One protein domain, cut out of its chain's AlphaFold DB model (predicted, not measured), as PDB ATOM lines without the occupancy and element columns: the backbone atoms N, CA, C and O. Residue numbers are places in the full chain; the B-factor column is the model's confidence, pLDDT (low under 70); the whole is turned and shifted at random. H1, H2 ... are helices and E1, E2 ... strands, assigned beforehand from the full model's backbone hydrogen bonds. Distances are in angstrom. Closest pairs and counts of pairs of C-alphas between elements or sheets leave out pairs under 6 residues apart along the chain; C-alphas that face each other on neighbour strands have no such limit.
ATOM      1  N   LEU A   2     -26.103  -6.371 -48.333       36.84
ATOM      2  CA  LEU A   2     -27.321  -6.618 -47.558       36.84
ATOM      3  C   LEU A   2     -27.012  -6.106 -46.158       36.84
ATOM      4  O   LEU A   2     -26.118  -6.645 -45.503       36.84
ATOM      5  N   ASP A   3     -27.649  -4.997 -45.802       36.44
ATOM      6  CA  ASP A   3     -27.377  -4.263 -44.578       36.44
ATOM      7  C   ASP A   3     -27.495  -5.164 -43.350       36.44
ATOM      8  O   ASP A   3     -28.464  -5.891 -43.135       36.44
ATOM      9  N   ILE A   4     -26.449  -5.073 -42.542       42.69
ATOM     10  CA  ILE A   4     -26.190  -5.761 -41.276       42.69
ATOM     11  C   ILE A   4     -27.269  -5.474 -40.206       42.69
ATOM     12  O   ILE A   4     -27.289  -6.112 -39.155       42.69
ATOM     13  N   GLU A   5     -28.230  -4.593 -40.489       36.88
ATOM     14  CA  GLU A   5     -29.294  -4.173 -39.572       36.88
ATOM     15  C   GLU A   5     -30.387  -5.229 -39.330       36.88
ATOM     16  O   GLU A   5     -31.132  -5.128 -38.359       36.88
ATOM     17  N   THR A   6     -30.490  -6.293 -40.139       42.81
ATOM     18  CA  THR A   6     -31.554  -7.306 -39.950       42.81
ATOM     19  C   THR A   6     -31.266  -8.308 -38.825       42.81
ATOM     20  O   THR A   6     -32.166  -9.036 -38.413       42.81
ATOM     21  N   ARG A   7     -30.036  -8.360 -38.290       43.31
ATOM     22  CA  ARG A   7     -29.672  -9.333 -37.240       43.31
ATOM     23  C   ARG A   7     -30.276  -9.003 -35.872       43.31
ATOM     24  O   ARG A   7     -30.655  -9.921 -35.160       43.31
ATOM     25  N   GLY A   8     -30.474  -7.723 -35.548       40.75
ATOM     26  CA  GLY A   8     -31.119  -7.311 -34.292       40.75
ATOM     27  C   GLY A   8     -32.642  -7.504 -34.258       40.75
ATOM     28  O   GLY A   8     -33.251  -7.335 -33.210       40.75
ATOM     29  N   SER A   9     -33.269  -7.837 -35.393       47.72
ATOM     30  CA  SER A   9     -34.731  -7.818 -35.561       47.72
ATOM     31  C   SER A   9     -35.380  -9.205 -35.683       47.72
ATOM     32  O   SER A   9     -36.602  -9.285 -35.821       47.72
ATOM     33  N   LEU A  10     -34.613 -10.300 -35.692       52.19
ATOM     34  CA  LEU A  10     -35.164 -11.608 -36.076       52.19
ATOM     35  C   LEU A  10     -35.956 -12.299 -34.958       52.19
ATOM     36  O   LEU A  10     -36.937 -12.975 -35.261       52.19
ATOM     37  N   LEU A  11     -35.613 -12.071 -33.688       60.53
ATOM     38  CA  LEU A  11     -36.404 -12.509 -32.537       60.53
ATOM     39  C   LEU A  11     -36.399 -11.421 -31.466       60.53
ATOM     40  O   LEU A  11     -35.418 -11.237 -30.753       60.53
ATOM     41  N   ASN A  12     -37.506 -10.686 -31.374       67.12
ATOM     42  CA  ASN A  12     -37.730  -9.755 -30.279       67.12
ATOM     43  C   ASN A  12     -37.871 -10.555 -28.972       67.12
ATOM     44  O   ASN A  12     -38.607 -11.544 -28.936       67.12
ATOM     45  N   MET A  13     -37.201 -10.123 -27.902       70.12
ATOM     46  CA  MET A  13     -37.336 -10.725 -26.567       70.12
ATOM     47  C   MET A  13     -38.802 -10.745 -26.096       70.12
ATOM     48  O   MET A  13     -39.197 -11.631 -25.344       70.12
ATOM     49  N   GLU A  14     -39.643  -9.843 -26.618       80.31
ATOM     50  CA  GLU A  14     -41.095  -9.821 -26.385       80.31
ATOM     51  C   GLU A  14     -41.805 -11.147 -26.705       80.31
ATOM     52  O   GLU A  14     -42.800 -11.473 -26.060       80.31
ATOM     53  N   TYR A  15     -41.310 -11.952 -27.655       85.25
ATOM     54  CA  TYR A  15     -41.953 -13.228 -27.999       85.25
ATOM     55  C   TYR A  15     -41.945 -14.240 -26.848       85.25
ATOM     56  O   TYR A  15     -42.793 -15.130 -26.801       85.25
ATOM     57  N   PHE A  16     -41.007 -14.101 -25.916       92.31
ATOM     58  CA  PHE A  16     -40.872 -14.997 -24.777       92.31
ATOM     59  C   PHE A  16     -41.721 -14.554 -23.586       92.31
ATOM     60  O   PHE A  16     -41.857 -15.310 -22.629       92.31
ATOM     61  N   GLU A  17     -42.358 -13.382 -23.646       93.94
ATOM     62  CA  GLU A  17     -43.301 -12.944 -22.619       93.94
ATOM     63  C   GLU A  17     -44.504 -13.898 -22.536       93.94
ATOM     64  O   GLU A  17     -44.909 -14.288 -21.443       93.94
ATOM     65  N   ASN A  18     -45.025 -14.338 -23.687       95.12
ATOM     66  CA  ASN A  18     -46.001 -15.419 -23.772       95.12
ATOM     67  C   ASN A  18     -45.529 -16.504 -24.757       95.12
ATOM     68  O   ASN A  18     -45.905 -16.493 -25.933       95.12
ATOM     69  N   PRO A  19     -44.757 -17.495 -24.279       94.75
ATOM     70  CA  PRO A  19     -44.157 -18.517 -25.133       94.75
ATOM     71  C   PRO A  19     -45.185 -19.485 -25.736       94.75
ATOM     72  O   PRO A  19     -44.861 -20.263 -26.632       94.75
ATOM     73  N   PHE A  20     -46.429 -19.462 -25.249       95.50
ATOM     74  CA  PHE A  20     -47.503 -20.352 -25.692       95.50
ATOM     75  C   PHE A  20     -48.322 -19.774 -26.856       95.50
ATOM     76  O   PHE A  20     -49.155 -20.482 -27.429       95.50
ATOM     77  N   ASP A  21     -48.091 -18.504 -27.205       93.00
ATOM     78  CA  ASP A  21     -48.787 -17.802 -28.284       93.00
ATOM     79  C   ASP A  21     -47.826 -16.966 -29.142       93.00
ATOM     80  O   ASP A  21     -47.991 -15.763 -29.337       93.00
ATOM     81  N   CYS A  22     -46.783 -17.615 -29.659       89.12
ATOM     82  CA  CYS A  22     -45.819 -16.972 -30.544       89.12
ATOM     83  C   CYS A  22     -46.247 -17.073 -32.016       89.12
ATOM     84  O   CYS A  22     -46.544 -18.158 -32.526       89.12
ATOM     85  N   THR A  23     -46.228 -15.940 -32.722       86.75
ATOM     86  CA  THR A  23     -46.422 -15.867 -34.176       86.75
ATOM     87  C   THR A  23     -45.293 -15.061 -34.807       86.75
ATOM     88  O   THR A  23     -45.120 -13.886 -34.490       86.75
ATOM     89  N   LEU A  24     -44.560 -15.672 -35.738       83.12
ATOM     90  CA  LEU A  24     -43.508 -15.013 -36.513       83.12
ATOM     91  C   LEU A  24     -43.990 -14.732 -37.933       83.12
ATOM     92  O   LEU A  24     -44.696 -15.541 -38.531       83.12
ATOM     93  N   LYS A  25     -43.578 -13.601 -38.508       80.75
ATOM     94  CA  LYS A  25     -43.777 -13.331 -39.937       80.75
ATOM     95  C   LYS A  25     -42.621 -13.945 -40.716       80.75
ATOM     96  O   LYS A  25     -41.497 -13.461 -40.627       80.75
ATOM     97  N   ILE A  26     -42.895 -15.006 -41.468       79.38
ATOM     98  CA  ILE A  26     -41.885 -15.705 -42.265       79.38
ATOM     99  C   ILE A  26     -42.031 -15.293 -43.724       79.38
ATOM    100  O   ILE A  26     -43.114 -15.382 -44.298       79.38
ATOM    101  N   TYR A  27     -40.925 -14.856 -44.325       79.75
ATOM    102  CA  TYR A  27     -40.885 -14.522 -45.742       79.75
ATOM    103  C   TYR A  27     -40.987 -15.784 -46.604       79.75
ATOM    104  O   TYR A  27     -40.122 -16.663 -46.548       79.75
ATOM    105  N   ASN A  28     -42.031 -15.856 -47.421       79.25
ATOM    106  CA  ASN A  28     -42.221 -16.900 -48.408       79.25
ATOM    107  C   ASN A  28     -41.568 -16.465 -49.729       79.25
ATOM    108  O   ASN A  28     -41.993 -15.507 -50.370       79.25
ATOM    109  N   ARG A  29     -40.515 -17.179 -50.143       79.38
ATOM    110  CA  ARG A  29     -39.762 -16.854 -51.367       79.38
ATOM    111  C   ARG A  29     -40.548 -17.105 -52.656       79.38
ATOM    112  O   ARG A  29     -40.189 -16.530 -53.676       79.38
ATOM    113  N   GLU A  30     -41.571 -17.957 -52.624       84.31
ATOM    114  CA  GLU A  30     -42.370 -18.304 -53.804       84.31
ATOM    115  C   GLU A  30     -43.449 -17.257 -54.083       84.31
ATOM    116  O   GLU A  30     -43.681 -16.904 -55.236       84.31
ATOM    117  N   THR A  31     -44.082 -16.734 -53.029       85.25
ATOM    118  CA  THR A  31     -45.122 -15.697 -53.138       85.25
ATOM    119  C   THR A  31     -44.549 -14.284 -53.058       85.25
ATOM    120  O   THR A  31     -45.170 -13.339 -53.534       85.25
ATOM    121  N   GLY A  32     -43.352 -14.129 -52.486       86.88
ATOM    122  CA  GLY A  32     -42.723 -12.832 -52.245       86.88
ATOM    123  C   GLY A  32     -43.315 -12.070 -51.056       86.88
ATOM    124  O   GLY A  32     -42.978 -10.902 -50.862       86.88
ATOM    125  N   GLU A  33     -44.173 -12.709 -50.257       84.81
ATOM    126  CA  GLU A  33     -44.893 -12.098 -49.139       84.81
ATOM    127  C   GLU A  33     -44.430 -12.657 -47.786       84.81
ATOM    128  O   GLU A  33     -43.952 -13.788 -47.680       84.81
ATOM    129  N   ALA A  34     -44.565 -11.857 -46.726       83.44
ATOM    130  CA  ALA A  34     -44.322 -12.310 -45.359       83.44
ATOM    131  C   ALA A  34     -45.634 -12.782 -44.726       83.44
ATOM    132  O   ALA A  34     -46.544 -11.985 -44.496       83.44
ATOM    133  N   GLU A  35     -45.710 -14.069 -44.401       84.75
ATOM    134  CA  GLU A  35     -46.915 -14.699 -43.865       84.75
ATOM    135  C   GLU A  35     -46.765 -14.972 -42.360       84.75
ATOM    136  O   GLU A  35     -45.703 -15.427 -41.918       84.75
ATOM    137  N   PRO A  36     -47.806 -14.723 -41.545       85.56
ATOM    138  CA  PRO A  36     -47.787 -15.080 -40.134       85.56
ATOM    139  C   PRO A  36     -47.803 -16.603 -39.970       85.56
ATOM    140  O   PRO A  36     -48.661 -17.297 -40.516       85.56
ATOM    141  N   ARG A  37     -46.876 -17.128 -39.173       85.75
ATOM    142  CA  ARG A  37     -46.800 -18.542 -38.807       85.75
ATOM    143  C   ARG A  37     -46.715 -18.691 -37.302       85.75
ATOM    144  O   ARG A  37     -45.883 -18.060 -36.654       85.75
ATOM    145  N   LYS A  38     -47.572 -19.553 -36.763       89.56
ATOM    146  CA  LYS A  38     -47.535 -19.928 -35.354       89.56
ATOM    147  C   LYS A  38     -46.303 -20.787 -35.088       89.56
ATOM    148  O   LYS A  38     -46.060 -21.742 -35.824       89.56
ATOM    149  N   ILE A  39     -45.563 -20.447 -34.041       89.44
ATOM    150  CA  ILE A  39     -44.352 -21.148 -33.617       89.44
ATOM    151  C   ILE A  39     -44.570 -21.702 -32.214       89.44
ATOM    152  O   ILE A  39     -45.070 -21.007 -31.329       89.44
ATOM    153  N   ASP A  40     -44.181 -22.956 -32.012       94.12
ATOM    154  CA  ASP A  40     -44.052 -23.539 -30.681       94.12
ATOM    155  C   ASP A  40     -42.654 -23.203 -30.149       94.12
ATOM    156  O   ASP A  40     -41.664 -23.847 -30.510       94.12
ATOM    157  N   LEU A  41     -42.553 -22.121 -29.371       94.25
ATOM    158  CA  LEU A  41     -41.275 -21.667 -28.818       94.25
ATOM    159  C   LEU A  41     -40.643 -22.701 -27.875       94.25
ATOM    160  O   LEU A  41     -39.455 -22.983 -28.057       94.25
ATOM    161  N   PRO A  42     -41.383 -23.304 -26.919       97.25
ATOM    162  CA  PRO A  42     -40.848 -24.377 -26.088       97.25
ATOM    163  C   PRO A  42     -40.249 -25.533 -26.891       97.25
ATOM    164  O   PRO A  42     -39.126 -25.951 -26.603       97.25
ATOM    165  N   GLU A  43     -40.957 -26.027 -27.909       96.19
ATOM    166  CA  GLU A  43     -40.462 -27.133 -28.734       96.19
ATOM    167  C   GLU A  43     -39.240 -26.723 -29.564       96.19
ATOM    168  O   GLU A  43     -38.247 -27.448 -29.627       96.19
ATOM    169  N   THR A  44     -39.273 -25.521 -30.141       94.31
ATOM    170  CA  THR A  44     -38.151 -24.985 -30.923       94.31
ATOM    171  C   THR A  44     -36.893 -24.863 -30.065       94.31
ATOM    172  O   THR A  44     -35.812 -25.266 -30.490       94.31
ATOM    173  N   PHE A  45     -37.016 -24.364 -28.835       96.00
ATOM    174  CA  PHE A  45     -35.882 -24.254 -27.925       96.00
ATOM    175  C   PHE A  45     -35.315 -25.623 -27.529       96.00
ATOM    176  O   PHE A  45     -34.099 -25.805 -27.536       96.00
ATOM    177  N   ASN A  46     -36.175 -26.611 -27.248       97.38
ATOM    178  CA  ASN A  46     -35.729 -27.978 -26.959       97.38
ATOM    179  C   ASN A  46     -34.928 -28.573 -28.122       97.38
ATOM    180  O   ASN A  46     -33.901 -29.215 -27.900       97.38
ATOM    181  N   TYR A  47     -35.388 -28.334 -29.355       96.12
ATOM    182  CA  TYR A  47     -34.687 -28.753 -30.562       96.12
ATOM    183  C   TYR A  47     -33.313 -28.082 -30.679       96.12
ATOM    184  O   TYR A  47     -32.316 -28.772 -30.882       96.12
ATOM    185  N   LEU A  48     -33.238 -26.760 -30.487       95.44
ATOM    186  CA  LEU A  48     -31.978 -26.008 -30.537       95.44
ATOM    187  C   LEU A  48     -30.974 -26.463 -29.470       95.44
ATOM    188  O   LEU A  48     -29.778 -26.529 -29.739       95.44
ATOM    189  N   LEU A  49     -31.452 -26.824 -28.276       96.38
ATOM    190  CA  LEU A  49     -30.616 -27.382 -27.211       96.38
ATOM    191  C   LEU A  49     -30.095 -28.797 -27.516       96.38
ATOM    192  O   LEU A  49     -29.226 -29.290 -26.793       96.38
ATOM    193  N   GLY A  50     -30.652 -29.488 -28.517       97.25
ATOM    194  CA  GLY A  50     -30.438 -30.924 -28.700       97.25
ATOM    195  C   GLY A  50     -30.903 -31.727 -27.480       97.25
ATOM    196  O   GLY A  50     -30.261 -32.703 -27.092       97.25
ATOM    197  N   LEU A  51     -31.972 -31.270 -26.818       98.25
ATOM    198  CA  LEU A  51     -32.412 -31.813 -25.541       98.25
ATOM    199  C   LEU A  51     -33.117 -33.161 -25.735       98.25
ATOM    200  O   LEU A  51     -34.178 -33.252 -26.352       98.25
ATOM    201  N   PHE A  52     -32.583 -34.210 -25.117       98.25
ATOM    202  CA  PHE A  52     -33.275 -35.485 -24.968       98.25
ATOM    203  C   PHE A  52     -34.323 -35.356 -23.863       98.25
ATOM    204  O   PHE A  52     -34.008 -35.421 -22.672       98.25
ATOM    205  N   VAL A  53     -35.574 -35.126 -24.256       98.44
ATOM    206  CA  VAL A  53     -36.678 -34.890 -23.322       98.44
ATOM    207  C   VAL A  53     -37.071 -36.182 -22.606       98.44
ATOM    208  O   VAL A  53     -37.496 -37.152 -23.226       98.44
ATOM    209  N   ASN A  54     -36.999 -36.166 -21.275       98.06
ATOM    210  CA  ASN A  54     -37.458 -37.267 -20.429       98.06
ATOM    211  C   ASN A  54     -38.922 -37.082 -20.031       98.06
ATOM    212  O   ASN A  54     -39.687 -38.045 -19.951       98.06
ATOM    213  N   LYS A  55     -39.309 -35.846 -19.692       98.19
ATOM    214  CA  LYS A  55     -40.646 -35.569 -19.173       98.19
ATOM    215  C   LYS A  55     -41.066 -34.124 -19.389       98.19
ATOM    216  O   LYS A  55     -40.422 -33.206 -18.895       98.19
ATOM    217  N   ILE A  56     -42.236 -33.956 -19.994       98.38
ATOM    218  CA  ILE A  56     -42.936 -32.675 -20.110       98.38
ATOM    219  C   ILE A  56     -44.079 -32.650 -19.090       98.38
ATOM    220  O   ILE A  56     -44.789 -33.644 -18.918       98.38
ATOM    221  N   ARG A  57     -44.260 -31.540 -18.371       98.12
ATOM    222  CA  ARG A  57     -45.404 -31.338 -17.465       98.12
ATOM    223  C   ARG A  57     -45.919 -29.915 -17.562       98.12
ATOM    224  O   ARG A  57     -45.132 -28.984 -17.428       98.12
ATOM    225  N   LYS A  58     -47.238 -29.766 -17.660       97.94
ATOM    226  CA  LYS A  58     -47.925 -28.493 -17.434       97.94
ATOM    227  C   LYS A  58     -48.603 -28.518 -16.066       97.94
ATOM    228  O   LYS A  58     -49.335 -29.463 -15.770       97.94
ATOM    229  N   LYS A  59     -48.335 -27.524 -15.220       97.81
ATOM    230  CA  LYS A  59     -48.944 -27.391 -13.890       97.81
ATOM    231  C   LYS A  59     -48.893 -25.938 -13.428       97.81
ATOM    232  O   LYS A  59     -47.879 -25.287 -13.622       97.81
ATOM    233  N   ASP A  60     -49.971 -25.459 -12.809       96.50
ATOM    234  CA  ASP A  60     -50.100 -24.082 -12.300       96.50
ATOM    235  C   ASP A  60     -49.792 -23.005 -13.370       96.50
ATOM    236  O   ASP A  60     -49.259 -21.941 -13.064       96.50
ATOM    237  N   ASP A  61     -50.117 -23.314 -14.632       97.31
ATOM    238  CA  ASP A  61     -49.809 -22.567 -15.869       97.31
ATOM    239  C   ASP A  61     -48.320 -22.388 -16.202       97.31
ATOM    240  O   ASP A  61     -47.964 -21.648 -17.117       97.31
ATOM    241  N   PHE A  62     -47.452 -23.143 -15.535       98.50
ATOM    242  CA  PHE A  62     -46.074 -23.352 -15.958       98.50
ATOM    243  C   PHE A  62     -45.976 -24.596 -16.837       98.50
ATOM    244  O   PHE A  62     -46.648 -25.606 -16.598       98.50
ATOM    245  N   LEU A  63     -45.088 -24.550 -17.822       98.69
ATOM    246  CA  LEU A  63     -44.638 -25.713 -18.576       98.69
ATOM    247  C   LEU A  63     -43.207 -26.034 -18.144       98.69
ATOM    248  O   LEU A  63     -42.343 -25.170 -18.131       98.69
ATOM    249  N   THR A  64     -42.953 -27.288 -17.786       98.62
ATOM    250  CA  THR A  64     -41.619 -27.768 -17.417       98.62
ATOM    251  C   THR A  64     -41.202 -28.903 -18.326       98.62
ATOM    252  O   THR A  64     -42.005 -29.799 -18.602       98.62
ATOM    253  N   ILE A  65     -39.950 -28.869 -18.760       98.75
ATOM    254  CA  ILE A  65     -39.345 -29.886 -19.613       98.75
ATOM    255  C   ILE A  65     -38.067 -30.349 -18.916       98.75
ATOM    256  O   ILE A  65     -37.121 -29.587 -18.752       98.75
ATOM    257  N   ASP A  66     -38.082 -31.590 -18.447       98.19
ATOM    258  CA  ASP A  66     -36.946 -32.266 -17.819       98.19
ATOM    259  C   ASP A  66     -36.310 -33.197 -18.852       98.19
ATOM    260  O   ASP A  66     -37.019 -33.961 -19.519       98.19
ATOM    261  N   GLY A  67     -34.991 -33.126 -19.003       98.31
ATOM    262  CA  GLY A  67     -34.275 -33.874 -20.026       98.31
ATOM    263  C   GLY A  67     -32.772 -33.933 -19.795       98.31
ATOM    264  O   GLY A  67     -32.266 -33.573 -18.729       98.31
ATOM    265  N   LYS A  68     -32.060 -34.409 -20.815       98.56
ATOM    266  CA  LYS A  68     -30.598 -34.442 -20.856       98.56
ATOM    267  C   LYS A  68     -30.066 -33.698 -22.067       98.56
ATOM    268  O   LYS A  68     -30.598 -33.861 -23.161       98.56
ATOM    269  N   ASN A  69     -29.013 -32.911 -21.881       97.44
ATOM    270  CA  ASN A  69     -28.295 -32.302 -23.001       97.44
ATOM    271  C   ASN A  69     -27.490 -33.369 -23.787       97.44
ATOM    272  O   ASN A  69     -27.408 -34.524 -23.348       97.44
ATOM    273  N   PRO A  70     -26.849 -33.012 -24.917       97.38
ATOM    274  CA  PRO A  70     -26.014 -33.944 -25.680       97.38
ATOM    275  C   PRO A  70     -24.847 -34.572 -24.903       97.38
ATOM    276  O   PRO A  70     -24.417 -35.673 -25.237       97.38
ATOM    277  N   ALA A  71     -24.365 -33.920 -23.839       97.38
ATOM    278  CA  ALA A  71     -23.346 -34.463 -22.940       97.38
ATOM    279  C   ALA A  71     -23.912 -35.445 -21.889       97.38
ATOM    280  O   ALA A  71     -23.161 -36.023 -21.103       97.38
ATOM    281  N   GLY A  72     -25.231 -35.663 -21.862       97.62
ATOM    282  CA  GLY A  72     -25.913 -36.553 -20.921       97.62
ATOM    283  C   GLY A  72     -26.200 -35.937 -19.547       97.62
ATOM    284  O   GLY A  72     -26.653 -36.657 -18.647       97.62
ATOM    285  N   GLU A  73     -25.964 -34.634 -19.382       97.50
ATOM    286  CA  GLU A  73     -26.185 -33.882 -18.145       97.50
ATOM    287  C   GLU A  73     -27.657 -33.482 -17.998       97.50
ATOM    288  O   GLU A  73     -28.323 -33.138 -18.975       97.50
ATOM    289  N   SER A  74     -28.171 -33.511 -16.766       97.56
ATOM    290  CA  SER A  74     -29.565 -33.169 -16.468       97.56
ATOM    291  C   SER A  74     -29.836 -31.677 -16.658       97.56
ATOM    292  O   SER A  74     -29.139 -30.838 -16.084       97.56
ATOM    293  N   VAL A  75     -30.906 -31.359 -17.384       98.12
ATOM    294  CA  VAL A  75     -31.364 -29.996 -17.674       98.12
ATOM    295  C   VAL A  75     -32.850 -29.871 -17.352       98.12
ATOM    296  O   VAL A  75     -33.629 -30.799 -17.588       98.12
ATOM    297  N   LEU A  76     -33.241 -28.707 -16.835       98.19
ATOM    298  CA  LEU A  76     -34.637 -28.324 -16.663       98.19
ATOM    299  C   LEU A  76     -34.925 -27.042 -17.445       98.19
ATOM    300  O   LEU A  76     -34.217 -26.057 -17.295       98.19
ATOM    301  N   VAL A  77     -35.997 -27.030 -18.227       98.56
ATOM    302  CA  VAL A  77     -36.543 -25.808 -18.825       98.56
ATOM    303  C   VAL A  77     -37.865 -25.485 -18.142       98.56
ATOM    304  O   VAL A  77     -38.701 -26.377 -17.963       98.56
ATOM    305  N   ILE A  78     -38.061 -24.228 -17.752       98.56
ATOM    306  CA  ILE A  78     -39.287 -23.718 -17.141       98.56
ATOM    307  C   ILE A  78     -39.811 -22.572 -17.999       98.56
ATOM    308  O   ILE A  78     -39.154 -21.552 -18.173       98.56
ATOM    309  N   TRP A  79     -41.029 -22.746 -18.493       98.62
ATOM    310  CA  TRP A  79     -41.749 -21.763 -19.281       98.62
ATOM    311  C   TRP A  79     -42.962 -21.233 -18.520       98.62
ATOM    312  O   TRP A  79     -43.681 -22.000 -17.871       98.62
ATOM    313  N   ARG A  80     -43.233 -19.937 -18.663       98.31
ATOM    314  CA  ARG A  80     -44.408 -19.247 -18.120       98.31
ATOM    315  C   ARG A  80     -44.893 -18.152 -19.065       98.31
ATOM    316  O   ARG A  80     -44.105 -17.624 -19.839       98.31
ATOM    317  N   ASN A  81     -46.159 -17.761 -18.949       97.50
ATOM    318  CA  ASN A  81     -46.588 -16.457 -19.446       97.50
ATOM    319  C   ASN A  81     -46.205 -15.401 -18.395       97.50
ATOM    320  O   ASN A  81     -46.782 -15.381 -17.309       97.50
ATOM    321  N   VAL A  82     -45.224 -14.553 -18.698       96.25
ATOM    322  CA  VAL A  82     -44.655 -13.557 -17.774       96.25
ATOM    323  C   VAL A  82     -45.698 -12.513 -17.366       96.25
ATOM    324  O   VAL A  82     -45.691 -12.057 -16.225       96.25
ATOM    325  N   LYS A  83     -46.667 -12.202 -18.240       94.62
ATOM    326  CA  LYS A  83     -47.790 -11.305 -17.909       94.62
ATOM    327  C   LYS A  83     -48.740 -11.880 -16.859       94.62
ATOM    328  O   LYS A  83     -49.441 -11.125 -16.193       94.62
ATOM    329  N   GLU A  84     -48.791 -13.201 -16.726       97.31
ATOM    330  CA  GLU A  84     -49.710 -13.895 -15.818       97.31
ATOM    331  C   GLU A  84     -49.007 -14.466 -14.581       97.31
ATOM    332  O   GLU A  84     -49.636 -14.632 -13.534       97.31
ATOM    333  N   LYS A  85     -47.715 -14.793 -14.696       97.94
ATOM    334  CA  LYS A  85     -46.907 -15.431 -13.651       97.94
ATOM    335  C   LYS A  85     -45.630 -14.637 -13.411       97.94
ATOM    336  O   LYS A  85     -44.609 -14.848 -14.063       97.94
ATOM    337  N   ASP A  86     -45.686 -13.770 -12.412       97.50
ATOM    338  CA  ASP A  86     -44.543 -12.988 -11.955       97.50
ATOM    339  C   ASP A  86     -43.474 -13.841 -11.239       97.50
ATOM    340  O   ASP A  86     -43.559 -15.073 -11.133       97.50
ATOM    341  N   ASN A  87     -42.427 -13.176 -10.753       97.69
ATOM    342  CA  ASN A  87     -41.316 -13.826 -10.062       97.69
ATOM    343  C   ASN A  87     -41.715 -14.452  -8.722       97.69
ATOM    344  O   ASN A  87     -41.227 -15.533  -8.397       97.69
ATOM    345  N   ALA A  88     -42.678 -13.877  -7.998       97.88
ATOM    346  CA  ALA A  88     -43.186 -14.482  -6.770       97.88
ATOM    347  C   ALA A  88     -43.928 -15.803  -7.054       97.88
ATOM    348  O   ALA A  88     -43.778 -16.789  -6.322       97.88
ATOM    349  N   ALA A  89     -44.704 -15.859  -8.141       98.25
ATOM    350  CA  ALA A  89     -45.356 -17.080  -8.597       98.25
ATOM    351  C   ALA A  89     -44.334 -18.143  -9.031       98.25
ATOM    352  O   ALA A  89     -44.486 -19.313  -8.666       98.25
ATOM    353  N   LEU A  90     -43.282 -17.744  -9.756       98.19
ATOM    354  CA  LEU A  90     -42.183 -18.628 -10.150       98.19
ATOM    355  C   LEU A  90     -41.450 -19.198  -8.927       98.19
ATOM    356  O   LEU A  90     -41.290 -20.414  -8.831       98.19
ATOM    357  N   GLU A  91     -41.066 -18.360  -7.963       97.12
ATOM    358  CA  GLU A  91     -40.406 -18.794  -6.725       97.12
ATOM    359  C   GLU A  91     -41.249 -19.814  -5.957       97.12
ATOM    360  O   GLU A  91     -40.762 -20.873  -5.540       97.12
ATOM    361  N   LYS A  92     -42.549 -19.538  -5.807       97.50
ATOM    362  CA  LYS A  92     -43.484 -20.467  -5.169       97.50
ATOM    363  C   LYS A  92     -43.587 -21.776  -5.949       97.50
ATOM    364  O   LYS A  92     -43.595 -22.844  -5.338       97.50
ATOM    365  N   PHE A  93     -43.658 -21.718  -7.275       98.06
ATOM    366  CA  PHE A  93     -43.748 -22.903  -8.119       98.06
ATOM    367  C   PHE A  93     -42.494 -23.781  -8.001       98.06
ATOM    368  O   PHE A  93     -42.605 -24.980  -7.734       98.06
ATOM    369  N   VAL A  94     -41.302 -23.192  -8.104       96.38
ATOM    370  CA  VAL A  94     -40.022 -23.906  -7.977       96.38
ATOM    371  C   VAL A  94     -39.884 -24.543  -6.592       96.38
ATOM    372  O   VAL A  94     -39.634 -25.745  -6.484       96.38
ATOM    373  N   THR A  95     -40.127 -23.778  -5.526       94.94
ATOM    374  CA  THR A  95     -39.883 -24.247  -4.152       94.94
ATOM    375  C   THR A  95     -40.979 -25.162  -3.604       94.94
ATOM    376  O   THR A  95     -40.680 -26.088  -2.852       94.94
ATOM    377  N   LYS A  96     -42.256 -24.936  -3.943       95.69
ATOM    378  CA  LYS A  96     -43.392 -25.689  -3.371       95.69
ATOM    379  C   LYS A  96     -43.940 -26.755  -4.307       95.69
ATOM    380  O   LYS A  96     -44.287 -27.839  -3.841       95.69
ATOM    381  N   THR A  97     -44.029 -26.467  -5.604       95.19
ATOM    382  CA  THR A  97     -44.620 -27.396  -6.578       95.19
ATOM    383  C   THR A  97     -43.578 -28.360  -7.134       95.19
ATOM    384  O   THR A  97     -43.829 -29.565  -7.161       95.19
ATOM    385  N   LEU A  98     -42.415 -27.856  -7.558       94.69
ATOM    386  CA  LEU A  98     -41.318 -28.695  -8.048       94.69
ATOM    387  C   LEU A  98     -40.435 -29.238  -6.922       94.69
ATOM    388  O   LEU A  98     -39.761 -30.244  -7.137       94.69
ATOM    389  N   GLN A  99     -40.465 -28.600  -5.746       93.88
ATOM    390  CA  GLN A  99     -39.616 -28.930  -4.594       93.88
ATOM    391  C   GLN A  99     -38.127 -28.926  -4.963       93.88
ATOM    392  O   GLN A  99     -37.357 -29.777  -4.527       93.88
ATOM    393  N   ILE A 100     -37.734 -27.974  -5.813       91.06
ATOM    394  CA  ILE A 100     -36.344 -27.776  -6.210       91.06
ATOM    395  C   ILE A 100     -35.707 -26.795  -5.234       91.06
ATOM    396  O   ILE A 100     -36.219 -25.695  -5.019       91.06
ATOM    397  N   ASN A 101     -34.573 -27.199  -4.676       87.81
ATOM    398  CA  ASN A 101     -33.656 -26.311  -3.987       87.81
ATOM    399  C   ASN A 101     -32.577 -25.865  -4.980       87.81
ATOM    400  O   ASN A 101     -31.858 -26.699  -5.525       87.81
ATOM    401  N   THR A 102     -32.459 -24.562  -5.227       82.69
ATOM    402  CA  THR A 102     -31.466 -24.015  -6.165       82.69
ATOM    403  C   THR A 102     -30.034 -24.036  -5.613       82.69
ATOM    404  O   THR A 102     -29.090 -23.742  -6.332       82.69
ATOM    405  N   ALA A 103     -29.836 -24.425  -4.352       83.38
ATOM    406  CA  ALA A 103     -28.509 -24.760  -3.837       83.38
ATOM    407  C   ALA A 103     -28.079 -26.204  -4.169       83.38
ATOM    408  O   ALA A 103     -26.923 -26.560  -3.956       83.38
ATOM    409  N   ASP A 104     -28.983 -27.048  -4.681       83.44
ATOM    410  CA  ASP A 104     -28.653 -28.427  -5.035       83.44
ATOM    411  C   ASP A 104     -28.088 -28.502  -6.462       83.44
ATOM    412  O   ASP A 104     -28.583 -27.867  -7.391       83.44
ATOM    413  N   THR A 105     -27.106 -29.375  -6.681       80.88
ATOM    414  CA  THR A 105     -26.427 -29.554  -7.980       80.88
ATOM    415  C   THR A 105     -27.112 -30.574  -8.897       80.88
ATOM    416  O   THR A 105     -26.478 -31.177  -9.763       80.88
ATOM    417  N   LYS A 106     -28.421 -30.809  -8.710       90.38
ATOM    418  CA  LYS A 106     -29.178 -31.824  -9.468       90.38
ATOM    419  C   LYS A 106     -29.164 -31.553 -10.975       90.38
ATOM    420  O   LYS A 106     -29.081 -32.497 -11.763       90.38
ATOM    421  N   TYR A 107     -29.324 -30.291 -11.360       95.19
ATOM    422  CA  TYR A 107     -29.321 -29.872 -12.756       95.19
ATOM    423  C   TYR A 107     -28.023 -29.146 -13.060       95.19
ATOM    424  O   TYR A 107     -27.547 -28.342 -12.263       95.19
ATOM    425  N   LYS A 108     -27.473 -29.423 -14.240       95.88
ATOM    426  CA  LYS A 108     -26.348 -28.664 -14.776       95.88
ATOM    427  C   LYS A 108     -26.782 -27.279 -15.249       95.88
ATOM    428  O   LYS A 108     -25.985 -26.350 -15.200       95.88
ATOM    429  N   ALA A 109     -28.027 -27.177 -15.711       96.56
ATOM    430  CA  ALA A 109     -28.633 -25.960 -16.215       96.56
ATOM    431  C   ALA A 109     -30.135 -25.933 -15.907       96.56
ATOM    432  O   ALA A 109     -30.824 -26.952 -16.053       96.56
ATOM    433  N   ILE A 110     -30.637 -24.757 -15.532       97.31
ATOM    434  CA  ILE A 110     -32.063 -24.443 -15.498       97.31
ATOM    435  C   ILE A 110     -32.311 -23.244 -16.414       97.31
ATOM    436  O   ILE A 110     -31.832 -22.150 -16.143       97.31
ATOM    437  N   TYR A 111     -33.072 -23.446 -17.483       98.12
ATOM    438  CA  TYR A 111     -33.455 -22.378 -18.405       98.12
ATOM    439  C   TYR A 111     -34.835 -21.840 -18.034       98.12
ATOM    440  O   TYR A 111     -35.769 -22.627 -17.850       98.12
ATOM    441  N   ILE A 112     -34.971 -20.521 -17.899       97.94
ATOM    442  CA  ILE A 112     -36.229 -19.862 -17.527       97.94
ATOM    443  C   ILE A 112     -36.472 -18.690 -18.474       97.94
ATOM    444  O   ILE A 112     -35.546 -17.935 -18.750       97.94
ATOM    445  N   ASN A 113     -37.701 -18.553 -18.982       97.12
ATOM    446  CA  ASN A 113     -38.083 -17.373 -19.759       97.12
ATOM    447  C   ASN A 113     -38.520 -16.202 -18.861       97.12
ATOM    448  O   ASN A 113     -39.212 -16.378 -17.845       97.12
ATOM    449  N   GLY A 114     -38.160 -14.995 -19.284       93.62
ATOM    450  CA  GLY A 114     -38.246 -13.779 -18.488       93.62
ATOM    451  C   GLY A 114     -37.212 -13.735 -17.360       93.62
ATOM    452  O   GLY A 114     -36.528 -14.713 -17.059       93.62
ATOM    453  N   ASP A 115     -37.119 -12.579 -16.709       90.94
ATOM    454  CA  ASP A 115     -36.226 -12.386 -15.568       90.94
ATOM    455  C   ASP A 115     -36.549 -13.334 -14.395       90.94
ATOM    456  O   ASP A 115     -37.589 -13.989 -14.344       90.94
ATOM    457  N   THR A 116     -35.645 -13.447 -13.426       93.38
ATOM    458  CA  THR A 116     -35.905 -14.242 -12.225       93.38
ATOM    459  C   THR A 116     -35.229 -13.638 -11.008       93.38
ATOM    460  O   THR A 116     -34.153 -13.052 -11.099       93.38
ATOM    461  N   THR A 117     -35.871 -13.796  -9.855       94.69
ATOM    462  CA  THR A 117     -35.339 -13.425  -8.535       94.69
ATOM    463  C   THR A 117     -34.890 -14.644  -7.730       94.69
ATOM    464  O   THR A 117     -34.498 -14.511  -6.571       94.69
ATOM    465  N   LEU A 118     -34.922 -15.841  -8.333       93.81
ATOM    466  CA  LEU A 118     -34.420 -17.062  -7.712       93.81
ATOM    467  C   LEU A 118     -32.936 -16.914  -7.371       93.81
ATOM    468  O   LEU A 118     -32.127 -16.515  -8.204       93.81
ATOM    469  N   ASN A 119     -32.572 -17.293  -6.148       92.00
ATOM    470  CA  ASN A 119     -31.174 -17.348  -5.749       92.00
ATOM    471  C   ASN A 119     -30.443 -18.447  -6.534       92.00
ATOM    472  O   ASN A 119     -30.860 -19.605  -6.482       92.00
ATOM    473  N   ASP A 120     -29.339 -18.097  -7.187       91.88
ATOM    474  CA  ASP A 120     -28.521 -19.011  -7.986       91.88
ATOM    475  C   ASP A 120     -27.053 -18.985  -7.527       91.88
ATOM    476  O   ASP A 120     -26.197 -18.354  -8.146       91.88
ATOM    477  N   PRO A 121     -26.728 -19.651  -6.407       89.94
ATOM    478  CA  PRO A 121     -25.383 -19.609  -5.838       89.94
ATOM    479  C   PRO A 121     -24.330 -20.322  -6.704       89.94
ATOM    480  O   PRO A 121     -23.133 -20.187  -6.447       89.94
ATOM    481  N   HIS A 122     -24.758 -21.103  -7.701       89.44
ATOM    482  CA  HIS A 122     -23.892 -21.932  -8.540       89.44
ATOM    483  C   HIS A 122     -23.890 -21.520 -10.020       89.44
ATOM    484  O   HIS A 122     -23.205 -22.171 -10.809       89.44
ATOM    485  N   ASN A 123     -24.575 -20.428 -10.377       91.38
ATOM    486  CA  ASN A 123     -24.656 -19.871 -11.731       91.38
ATOM    487  C   ASN A 123     -25.127 -20.890 -12.785       91.38
ATOM    488  O   ASN A 123     -24.535 -20.989 -13.862       91.38
ATOM    489  N   PHE A 124     -26.143 -21.698 -12.468       92.69
ATOM    490  CA  PHE A 124     -26.726 -22.646 -13.425       92.69
ATOM    491  C   PHE A 124     -28.076 -22.196 -13.997       92.69
ATOM    492  O   PHE A 124     -28.614 -22.881 -14.872       92.69
ATOM    493  N   ILE A 125     -28.660 -21.103 -13.501       95.25
ATOM    494  CA  ILE A 125     -29.900 -20.527 -14.022       95.25
ATOM    495  C   ILE A 125     -29.548 -19.579 -15.167       95.25
ATOM    496  O   ILE A 125     -28.759 -18.652 -15.009       95.25
ATOM    497  N   MET A 126     -30.136 -19.818 -16.334       95.56
ATOM    498  CA  MET A 126     -29.876 -19.054 -17.553       95.56
ATOM    499  C   MET A 126     -31.183 -18.564 -18.173       95.56
ATOM    500  O   MET A 126     -32.202 -19.260 -18.135       95.56
ATOM    501  N   LEU A 127     -31.136 -17.376 -18.771       95.44
ATOM    502  CA  LEU A 127     -32.268 -16.790 -19.475       95.44
ATOM    503  C   LEU A 127     -32.480 -17.521 -20.808       95.44
ATOM    504  O   LEU A 127     -31.579 -17.588 -21.645       95.44
ATOM    505  N   THR A 128     -33.669 -18.083 -21.005       96.06
ATOM    506  CA  THR A 128     -33.986 -18.882 -22.196       96.06
ATOM    507  C   THR A 128     -33.815 -18.081 -23.489       96.06
ATOM    508  O   THR A 128     -33.314 -18.610 -24.473       96.06
ATOM    509  N   GLU A 129     -34.189 -16.806 -23.478       92.88
ATOM    510  CA  GLU A 129     -34.121 -15.837 -24.571       92.88
ATOM    511  C   GLU A 129     -32.697 -15.702 -25.116       92.88
ATOM    512  O   GLU A 129     -32.469 -15.781 -26.323       92.88
ATOM    513  N   GLU A 130     -31.739 -15.516 -24.208       91.25
ATOM    514  CA  GLU A 130     -30.327 -15.327 -24.531       91.25
ATOM    515  C   GLU A 130     -29.747 -16.605 -25.135       91.25
ATOM    516  O   GLU A 130     -29.144 -16.591 -26.207       91.25
ATOM    517  N   ILE A 131     -30.013 -17.743 -24.494       94.31
ATOM    518  CA  ILE A 131     -29.524 -19.040 -24.962       94.31
ATOM    519  C   ILE A 131     -30.165 -19.412 -26.299       94.31
ATOM    520  O   ILE A 131     -29.482 -19.921 -27.184       94.31
ATOM    521  N   PHE A 132     -31.454 -19.119 -26.482       92.81
ATOM    522  CA  PHE A 132     -32.140 -19.305 -27.754       92.81
ATOM    523  C   PHE A 132     -31.452 -18.490 -28.848       92.81
ATOM    524  O   PHE A 132     -31.127 -19.039 -29.901       92.81
ATOM    525  N   HIS A 133     -31.233 -17.193 -28.613       87.88
ATOM    526  CA  HIS A 133     -30.597 -16.305 -29.581       87.88
ATOM    527  C   HIS A 133     -29.213 -16.829 -29.988       87.88
ATOM    528  O   HIS A 133     -28.932 -16.968 -31.180       87.88
ATOM    529  N   ASN A 134     -28.392 -17.212 -29.007       89.31
ATOM    530  CA  ASN A 134     -27.037 -17.700 -29.250       89.31
ATOM    531  C   ASN A 134     -27.045 -19.012 -30.049       89.31
ATOM    532  O   ASN A 134     -26.317 -19.152 -31.030       89.31
ATOM    533  N   LEU A 135     -27.920 -19.962 -29.702       89.81
ATOM    534  CA  LEU A 135     -28.041 -21.224 -30.441       89.81
ATOM    535  C   LEU A 135     -28.568 -21.033 -31.865       89.81
ATOM    536  O   LEU A 135     -28.199 -21.795 -32.756       89.81
ATOM    537  N   MET A 136     -29.431 -20.039 -32.083       84.31
ATOM    538  CA  MET A 136     -30.051 -19.794 -33.381       84.31
ATOM    539  C   MET A 136     -29.138 -19.017 -34.341       84.31
ATOM    540  O   MET A 136     -29.172 -19.272 -35.546       84.31
ATOM    541  N   PHE A 137     -28.347 -18.062 -33.839       78.69
ATOM    542  CA  PHE A 137     -27.635 -17.092 -34.686       78.69
ATOM    543  C   PHE A 137     -26.121 -17.034 -34.482       78.69
ATOM    544  O   PHE A 137     -25.429 -16.520 -35.362       78.69
ATOM    545  N   GLU A 138     -25.604 -17.549 -33.368       72.25
ATOM    546  CA  GLU A 138     -24.181 -17.456 -33.014       72.25
ATOM    547  C   GLU A 138     -23.432 -18.788 -33.146       72.25
ATOM    548  O   GLU A 138     -22.256 -18.865 -32.796       72.25
ATOM    549  N   GLN A 139     -24.058 -19.833 -33.708       57.72
ATOM    550  CA  GLN A 139     -23.313 -21.011 -34.163       57.72
ATOM    551  C   GLN A 139     -22.447 -20.637 -35.377       57.72
ATOM    552  O   GLN A 139     -22.833 -20.824 -36.533       57.72
ATOM    553  N   GLU A 140     -21.272 -20.065 -35.113       42.28
ATOM    554  CA  GLU A 140     -20.197 -19.979 -36.092       42.28
ATOM    555  C   GLU A 140     -19.753 -21.389 -36.504       42.28
ATOM    556  O   GLU A 140     -19.599 -22.303 -35.695       42.28
ATOM    557  N   ILE A 141     -19.588 -21.520 -37.818       43.69
ATOM    558  CA  ILE A 141     -19.132 -22.685 -38.572       43.69
ATOM    559  C   ILE A 141     -17.832 -23.227 -37.952       43.69
ATOM    560  O   ILE A 141     -16.826 -22.517 -37.934       43.69
ATOM    561  N   LEU A 142     -17.852 -24.483 -37.502       34.50
ATOM    562  CA  LEU A 142     -16.650 -25.314 -37.358       34.50
ATOM    563  C   LEU A 142     -16.387 -26.069 -38.663       34.50
ATOM    564  O   LEU A 142     -17.360 -26.636 -39.217       34.50
TER     565      LEU A 142
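AT A GLANCE: This is residues 2 to 142 of the 142 residues of an uncharacterized protein of Deltaproteobacteria bacterium (UniProt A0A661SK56). A twisted sheet of five strands has two helices over one face, H3 lying along its strands and H5 standing up from it, and beyond H3 a separate hairpin, E1 and E2, reaches away from the sheet as an arm. At the other end of the long axis, H4 grazes the sheet, and the long link of residues 98 to 108 runs from it to E6. The printed part has 141 residues, with five named helices and seven named strands in the order H1 H2 E1 E2 H3 E3 E4 E5 H4 E6 E7 H5. The sheet is mixed, in the order E3, E4, E5, E6, E7, and the class is mixed, helices and strands. The whole is compact, with a radius of gyration of the C-alphas of 16.4 A, and spans 50 by 38 by 26 A.

HOW THE PARTS SIT: E3, residues 52 to 59, E4, residues 62 to 68, and E5, residues 74 to 79, form a meander, each strand the antiparallel neighbour of the one before. E3 and E4 are a hairpin, with N 57 and O 64 2.9 A apart, within hydrogen-bond range. E4 and E5 are also a hairpin, with N 65 and O 77 at 2.9 A. E6, residues 109 to 112, is parallel to E5, with N 78 and O 111 at 2.8 A. E7, residues 125 to 127, is parallel to E6 at 42 degrees between directions, with N 126 and O 110 at 2.9 A. The edge strands are E3 and E7, and the sheet is twisted, its C-alphas lying up to 4.4 A off the best plane. E5, H4 of residues 87 to 97, and E6 make a strand-helix-strand unit, two parallel neighbour strands with a helix between, and its crossover is right-handed. H4 only grazes the sheet, with its residues 89 to 97. H3, residues 41 to 48, and H5, residues 128 to 137, are on the same face of the sheet, giving two layers, helices on one face of a sheet. H3 lies over E4 at a height over the sheet of 9.3 A and runs along the strands, at 10 degrees to E4 on the local plane. H5 lies over E6 and stands up from the sheet, its line rising 76 degrees. H3 and H5 touch at a steep tilt of 50 degrees, the same way; their closest C-alphas, those of Leu 48 and Leu 135, are 6.2 A apart. E1, residues 22 to 27, and E2, residues 34 to 39, are an antiparallel hairpin, with N 24 and O 37 at 2.9 A. The closest C-alphas of E1 and H3, those of Cys 22 and Leu 41, are 6.8 A apart. H2, residues 13 to 16, is close to H5 but not clearly touching; their closest C-alphas, those of Met 13 and Glu 129, are 6.4 A apart. H1, residues 4 to 9, is apart from H2, and only just apart from H5, the closest C-alphas being 8.4 A apart. In H3, H4 and H5 every O i to N i+4 pair is within hydrogen-bond range; in H1 0 of 2 are, beside 1 of 3 O i to N i+3 pairs, and H2 is too short for an i+4 pair.

IN THESE COORDINATES: E3 is 20.8 A long from first to last C-alpha, E4 19.7 A, E5 16.9 A, E1 16.2 A and E2 14.7 A. H4 measures 14.4 A and H5 14.1 A. C-alpha 52, where E3 begins, is at (-33.275, -35.485, -24.968). C-alpha 4, the first of H1, is at (-26.190, -5.761, -41.276), and C-alpha 137, the last of H5, is at (-27.635, -17.092, -34.686).

THE WHOLE: The two C-alphas farthest apart, those of Thr 31 and Ala 103, are 52.8 A apart. The printed part has no cut. The links H4 to E6 and E6 to E7 are long. The mean pLDDT of the printed part is 87.8; residues 2 to 12 and 139 to 142 are under 70.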